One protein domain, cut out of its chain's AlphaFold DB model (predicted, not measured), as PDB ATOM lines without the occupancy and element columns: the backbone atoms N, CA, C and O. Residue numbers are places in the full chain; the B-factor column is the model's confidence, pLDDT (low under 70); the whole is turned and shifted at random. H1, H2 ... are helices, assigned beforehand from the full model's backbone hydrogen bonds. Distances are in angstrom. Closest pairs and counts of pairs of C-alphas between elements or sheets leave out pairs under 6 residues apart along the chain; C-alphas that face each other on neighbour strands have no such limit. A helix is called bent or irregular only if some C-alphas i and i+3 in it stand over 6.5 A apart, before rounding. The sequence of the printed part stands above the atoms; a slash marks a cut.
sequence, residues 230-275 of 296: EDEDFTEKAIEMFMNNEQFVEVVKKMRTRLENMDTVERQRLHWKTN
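AT A GLANCE: This is residues 230 to 275 of the 296 residues of an uncharacterized protein of Caenorhabditis nigoni (UniProt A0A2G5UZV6). Three helices joined end to end make a flat, open arch: H2 is the long top bar, and H1 and H3 are the two legs, both turned to the same side of it, with an empty gap between them. H1 makes a near right-angled corner with the beginning of H2, while H3 folds back more sharply from the far end of H2 and slants inward, and no two of the three helices pack along their lengths, which leaves the arch without a core. The printed part has 46 residues with three named helices, in the order H1, H2, H3 along the chain, and no named strand; its class is all helix, and 38 of the printed residues belong to the helices. The whole is only just extended, close to loose, with a radius of gyration of the C-alphas of 14.6 A, and the C-alphas span 40 by 25 by 9 A along their three main axes.

HOW THE PARTS SIT: Start at the first printed residue and you soon come to H1, residues 232 to 243, which touches no helix. Go on through Asn 244 and Asn 245, a tight link of 2 residues, and you reach H2, residues 246 to 260. H1 and H2 are close but not clearly touching, with 2 pairs of C-alphas within 8 A. Look for their closest C-alphas at Phe 242 and Phe 248, 6.4 A apart. The lines of H1 and H2 are about perpendicular, at 78 degrees, and their centres are 19.0 A apart. Past residue 260 another tight link, the 3 residues Asn 261, Met 262 and Asp 263, takes you to H3, residues 264 to 274. H2 and H3 are close but not clearly touching, with 1 pair of C-alphas within 8 A, that of Leu 259 and Arg 267 at 7.7 A. They run opposite ways at a steep tilt of 57 degrees, with their centres 18.4 A apart. H1 and H3 are apart. Check the backbone O and N atoms in H1, H2 and H3, and you will find that every O i to N i+4 pair inside them is within hydrogen-bond range.

IN THESE COORDINATES: Find C-alpha 232 at (-2.993, 33.456, 37.221), where H1 begins; from there the helix runs 12 residues to Met 243, 16.3 A from first to last C-alpha, mostly toward lower x. Next find C-alpha 246 at (-26.397, 33.970, 38.454), where H2 begins; x now hardly changes from end to end while y and z rise, and its 15 residues end at Glu 260, 21.0 A from first to last C-alpha. H2 is the longest helix by residues. H3 begins at Thr 264, where x turns back toward higher values and y falls, and its 11 residues end at C-alpha 274, at (-11.707, 49.456, 53.625), 15.3 A from first to last C-alpha. None of the three helices is bent.

THE WHOLE: The two C-alphas farthest apart are those of Asp 233 and Val 265, at 39.9 A, while the first and last printed C-alphas, those of Glu 230 and Asn 275, are 23.2 A apart. Residues 230 to 242, of which 232 to 242 belong to H1, stand free, and so do residues 244 to 251, of which 246 to 251 belong to H2, and residues 253 to 258 of H2. The printed part has no cut, and neither of its two links is long. Read the B-factor column for the model's confidence: the mean pLDDT of the printed part is 83.4, with means of 82 in H1, 87 in H2 and 79 in H3, and no printed residue is under 70.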
ATOM      1  N   GLU A 230      -1.914  32.805  43.603       77.69
ATOM      2  CA  GLU A 230      -0.673  33.042  42.850       77.69
ATOM      3  C   GLU A 230      -0.689  32.407  41.442       77.69
ATOM      4  O   GLU A 230       0.120  32.778  40.590       77.69
ATOM      5  N   ASP A 231      -1.611  31.473  41.173       83.12
ATOM      6  CA  ASP A 231      -1.832  30.895  39.844       83.12
ATOM      7  C   ASP A 231      -2.808  31.779  39.045       83.12
ATOM      8  O   ASP A 231      -4.013  31.838  39.316       83.12
ATOM      9  N   GLU A 232      -2.266  32.495  38.059       80.00
ATOM     10  CA  GLU A 232      -2.993  33.456  37.221       80.00
ATOM     11  C   GLU A 232      -4.106  32.782  36.398       80.00
ATOM     12  O   GLU A 232      -5.234  33.276  36.371       80.00
ATOM     13  N   ASP A 233      -3.835  31.599  35.832       77.06
ATOM     14  CA  ASP A 233      -4.796  30.839  35.020       77.06
ATOM     15  C   ASP A 233      -5.947  30.305  35.895       77.06
ATOM     16  O   ASP A 233      -7.122  30.305  35.503       77.06
ATOM     17  N   PHE A 234      -5.624  29.833  37.105       82.38
ATOM     18  CA  PHE A 234      -6.629  29.400  38.075       82.38
ATOM     19  C   PHE A 234      -7.502  30.572  38.531       82.38
ATOM     20  O   PHE A 234      -8.730  30.446  38.580       82.38
ATOM     21  N   THR A 235      -6.876  31.704  38.846       80.81
ATOM     22  CA  THR A 235      -7.555  32.897  39.351       80.81
ATOM     23  C   THR A 235      -8.490  33.484  38.300       80.81
ATOM     24  O   THR A 235      -9.653  33.749  38.608       80.81
ATOM     25  N   GLU A 236      -8.042  33.601  37.048       82.12
ATOM     26  CA  GLU A 236      -8.870  34.072  35.933       82.12
ATOM     27  C   GLU A 236     -10.111  33.189  35.758       82.12
ATOM     28  O   GLU A 236     -11.245  33.677  35.732       82.12
ATOM     29  N   LYS A 237      -9.922  31.868  35.747       85.00
ATOM     30  CA  LYS A 237     -11.012  30.905  35.572       85.00
ATOM     31  C   LYS A 237     -11.979  30.878  36.751       85.00
ATOM     32  O   LYS A 237     -13.186  30.716  36.565       85.00
ATOM     33  N   ALA A 238     -11.470  31.032  37.972       83.50
ATOM     34  CA  ALA A 238     -12.297  31.138  39.165       83.50
ATOM     35  C   ALA A 238     -13.153  32.413  39.120       83.50
ATOM     36  O   ALA A 238     -14.362  32.341  39.348       83.50
ATOM     37  N   ILE A 239     -12.558  33.557  38.766       83.94
ATOM     38  CA  ILE A 239     -13.274  34.827  38.590       83.94
ATOM     39  C   ILE A 239     -14.338  34.690  37.501       83.94
ATOM     40  O   ILE A 239     -15.489  35.057  37.734       83.94
ATOM     41  N   GLU A 240     -13.999  34.116  36.348       85.81
ATOM     42  CA  GLU A 240     -14.943  33.881  35.254       85.81
ATOM     43  C   GLU A 240     -16.122  33.002  35.709       85.81
ATOM     44  O   GLU A 240     -17.286  33.328  35.465       85.81
ATOM     45  N   MET A 241     -15.851  31.925  36.452       84.69
ATOM     46  CA  MET A 241     -16.893  31.074  37.032       84.69
ATOM     47  C   MET A 241     -17.784  31.817  38.033       84.69
ATOM     48  O   MET A 241     -18.996  31.586  38.049       84.69
ATOM     49  N   PHE A 242     -17.222  32.699  38.863       81.62
ATOM     50  CA  PHE A 242     -18.010  33.522  39.782       81.62
ATOM     51  C   PHE A 242     -18.874  34.537  39.032       81.62
ATOM     52  O   PHE A 242     -20.056  34.667  39.341       81.62
ATOM     53  N   MET A 243     -18.327  35.214  38.020       81.00
ATOM     54  CA  MET A 243     -19.061  36.214  37.235       81.00
ATOM     55  C   MET A 243     -20.183  35.600  36.393       81.00
ATOM     56  O   MET A 243     -21.213  36.240  36.192       81.00
ATOM     57  N   ASN A 244     -20.024  34.347  35.963       85.12
ATOM     58  CA  ASN A 244     -21.048  33.598  35.231       85.12
ATOM     59  C   ASN A 244     -22.081  32.910  36.143       85.12
ATOM     60  O   ASN A 244     -23.039  32.311  35.654       85.12
ATOM     61  N   ASN A 245     -21.919  32.978  37.467       90.50
ATOM     62  CA  ASN A 245     -22.872  32.413  38.414       90.50
ATOM     63  C   ASN A 245     -23.998  33.417  38.714       90.50
ATOM     64  O   ASN A 245     -23.790  34.426  39.388       90.50
ATOM     65  N   GLU A 246     -25.220  33.107  38.275       87.06
ATOM     66  CA  GLU A 246     -26.397  33.970  38.454       87.06
ATOM     67  C   GLU A 246     -26.673  34.337  39.921       87.06
ATOM     68  O   GLU A 246     -27.030  35.479  40.215       87.06
ATOM     69  N   GLN A 247     -26.449  33.409  40.859       86.00
ATOM     70  CA  GLN A 247     -26.644  33.667  42.289       86.00
ATOM     71  C   GLN A 247     -25.618  34.669  42.814       86.00
ATOM     72  O   GLN A 247     -25.953  35.561  43.593       86.00
ATOM     73  N   PHE A 248     -24.367  34.548  42.369       84.06
ATOM     74  CA  PHE A 248     -23.315  35.490  42.727       84.06
ATOM     75  C   PHE A 248     -23.616  36.882  42.162       84.06
ATOM     76  O   PHE A 248     -23.550  37.873  42.890       84.06
ATOM     77  N   VAL A 249     -24.055  36.962  40.903       84.94
ATOM     78  CA  VAL A 249     -24.490  38.218  40.273       84.94
ATOM     79  C   VAL A 249     -25.643  38.863  41.050       84.94
ATOM     80  O   VAL A 249     -25.636  40.076  41.271       84.94
ATOM     81  N   GLU A 250     -26.624  38.081  41.502       88.50
ATOM     82  CA  GLU A 250     -27.739  38.589  42.306       88.50
ATOM     83  C   GLU A 250     -27.273  39.119  43.672       88.50
ATOM     84  O   GLU A 250     -27.706  40.191  44.106       88.50
ATOM     85  N   VAL A 251     -26.349  38.415  44.333       89.44
ATOM     86  CA  VAL A 251     -25.740  38.860  45.596       89.44
ATOM     87  C   VAL A 251     -24.989  40.177  45.400       89.44
ATOM     88  O   VAL A 251     -25.196  41.113  46.175       89.44
ATOM     89  N   VAL A 252     -24.182  40.295  44.343       86.31
ATOM     90  CA  VAL A 252     -23.453  41.530  44.018       86.31
ATOM     91  C   VAL A 252     -24.420  42.683  43.740       86.31
ATOM     92  O   VAL A 252     -24.205  43.788  44.238       86.31
ATOM     93  N   LYS A 253     -25.520  42.444  43.012       88.56
ATOM     94  CA  LYS A 253     -26.568  43.457  42.786       88.56
ATOM     95  C   LYS A 253     -27.186  43.932  44.101       88.56
ATOM     96  O   LYS A 253     -27.225  45.133  44.347       88.56
ATOM     97  N   LYS A 254     -27.595  43.007  44.979       90.00
ATOM     98  CA  LYS A 254     -28.152  43.345  46.302       90.00
ATOM     99  C   LYS A 254     -27.158  44.129  47.157       90.00
ATOM    100  O   LYS A 254     -27.550  45.087  47.822       90.00
ATOM    101  N   MET A 255     -25.878  43.755  47.123       86.94
ATOM    102  CA  MET A 255     -24.827  44.499  47.817       86.94
ATOM    103  C   MET A 255     -24.684  45.919  47.266       86.94
ATOM    104  O   MET A 255     -24.684  46.854  48.060       86.94
ATOM    105  N   ARG A 256     -24.639  46.113  45.942       87.38
ATOM    106  CA  ARG A 256     -24.558  47.455  45.333       87.38
ATOM    107  C   ARG A 256     -25.735  48.340  45.725       87.38
ATOM    108  O   ARG A 256     -25.513  49.431  46.235       87.38
ATOM    109  N   THR A 257     -26.962  47.837  45.608       89.69
ATOM    110  CA  THR A 257     -28.162  48.583  46.017       89.69
ATOM    111  C   THR A 257     -28.125  48.950  47.501       89.69
ATOM    112  O   THR A 257     -28.537  50.041  47.890       89.69
ATOM    113  N   ARG A 258     -27.594  48.071  48.358       87.44
ATOM    114  CA  ARG A 258     -27.403  48.380  49.779       87.44
ATOM    115  C   ARG A 258     -26.341  49.460  50.004       87.44
ATOM    116  O   ARG A 258     -26.534  50.297  50.878       87.44
ATOM    117  N   LEU A 259     -25.241  49.456  49.247       86.00
ATOM    118  CA  LEU A 259     -24.194  50.482  49.338       86.00
ATOM    119  C   LEU A 259     -24.690  51.858  48.859       86.00
ATOM    120  O   LEU A 259     -24.367  52.885  49.464       86.00
ATOM    121  N   GLU A 260     -25.490  51.880  47.795       86.38
ATOM    122  CA  GLU A 260     -26.102  53.094  47.241       86.38
ATOM    123  C   GLU A 260     -27.068  53.741  48.237       86.38
ATOM    124  O   GLU A 260     -27.001  54.951  48.453       86.38
ATOM    125  N   ASN A 261     -27.876  52.920  48.915       89.19
ATOM    126  CA  ASN A 261     -28.855  53.351  49.917       89.19
ATOM    127  C   ASN A 261     -28.280  53.498  51.337       89.19
ATOM    128  O   ASN A 261     -29.033  53.700  52.287       89.19
ATOM    129  N   MET A 262     -26.964  53.360  51.501       87.81
ATOM    130  CA  MET A 262     -26.312  53.489  52.802       87.81
ATOM    131  C   MET A 262     -26.269  54.948  53.253       87.81
ATOM    132  O   MET A 262     -25.966  55.839  52.452       87.81
ATOM    133  N   ASP A 263     -26.517  55.179  54.542       88.12
ATOM    134  CA  ASP A 263     -26.412  56.512  55.123       88.12
ATOM    135  C   ASP A 263     -24.959  57.032  55.120       88.12
ATOM    136  O   ASP A 263     -23.981  56.301  54.924       88.12
ATOM    137  N   THR A 264     -24.802  58.344  55.296       81.38
ATOM    138  CA  THR A 264     -23.496  59.012  55.226       81.38
ATOM    139  C   THR A 264     -22.545  58.586  56.345       81.38
ATOM    140  O   THR A 264     -21.333  58.559  56.129       81.38
ATOM    141  N   VAL A 265     -23.070  58.209  57.513       81.06
ATOM    142  CA  VAL A 265     -22.283  57.820  58.693       81.06
ATOM    143  C   VAL A 265     -21.719  56.408  58.523       81.06
ATOM    144  O   VAL A 265     -20.531  56.170  58.752       81.06
ATOM    145  N   GLU A 266     -22.538  55.461  58.081       80.25
ATOM    146  CA  GLU A 266     -22.140  54.098  57.751       80.25
ATOM    147  C   GLU A 266     -21.207  54.074  56.542       80.25
ATOM    148  O   GLU A 266     -20.209  53.351  56.569       80.25
ATOM    149  N   ARG A 267     -21.439  54.922  55.530       81.00
ATOM    150  CA  ARG A 267     -20.539  55.046  54.375       81.00
ATOM    151  C   ARG A 267     -19.152  55.545  54.783       81.00
ATOM    152  O   ARG A 267     -18.154  54.995  54.320       81.00
ATOM    153  N   GLN A 268     -19.068  56.526  55.686       77.75
ATOM    154  CA  GLN A 268     -17.792  56.994  56.245       77.75
ATOM    155  C   GLN A 268     -17.085  55.908  57.065       77.75
ATOM    156  O   GLN A 268     -15.876  55.725  56.929       77.75
ATOM    157  N   ARG A 269     -17.827  55.137  57.871       80.12
ATOM    158  CA  ARG A 269     -17.268  53.993  58.612       80.12
ATOM    159  C   ARG A 269     -16.780  52.879  57.692       80.12
ATOM    160  O   ARG A 269     -15.762  52.261  57.993       80.12
ATOM    161  N   LEU A 270     -17.502  52.596  56.609       80.94
ATOM    162  CA  LEU A 270     -17.087  51.602  55.626       80.94
ATOM    163  C   LEU A 270     -15.801  52.056  54.937       80.94
ATOM    164  O   LEU A 270     -14.833  51.306  54.944       80.94
ATOM    165  N   HIS A 271     -15.769  53.296  54.445       78.50
ATOM    166  CA  HIS A 271     -14.586  53.882  53.817       78.50
ATOM    167  C   HIS A 271     -13.367  53.839  54.744       78.50
ATOM    168  O   HIS A 271     -12.286  53.455  54.311       78.50
ATOM    169  N   TRP A 272     -13.547  54.153  56.029       73.12
ATOM    170  CA  TRP A 272     -12.491  54.029  57.033       73.12
ATOM    171  C   TRP A 272     -11.943  52.599  57.154       73.12
ATOM    172  O   TRP A 272     -10.736  52.405  57.217       73.12
ATOM    173  N   LYS A 273     -12.821  51.588  57.176       75.88
ATOM    174  CA  LYS A 273     -12.422  50.179  57.327       75.88
ATOM    175  C   LYS A 273     -11.768  49.583  56.083       75.88
ATOM    176  O   LYS A 273     -10.992  48.643  56.208       75.88
ATOM    177  N   THR A 274     -12.143  50.053  54.897       75.62
ATOM    178  CA  THR A 274     -11.707  49.456  53.625       75.62
ATOM    179  C   THR A 274     -10.558  50.204  52.970       75.62
ATOM    180  O   THR A 274      -9.974  49.688  52.023       75.62
ATOM    181  N   ASN A 275     -10.254  51.422  53.417       72.81
ATOM    182  CA  ASN A 275      -9.180  52.209  52.843       72.81
ATOM    183  C   ASN A 275      -7.839  51.853  53.527       72.81
ATOM    184  O   ASN A 275      -7.704  52.033  54.743       72.81
TER     185      ASN A 275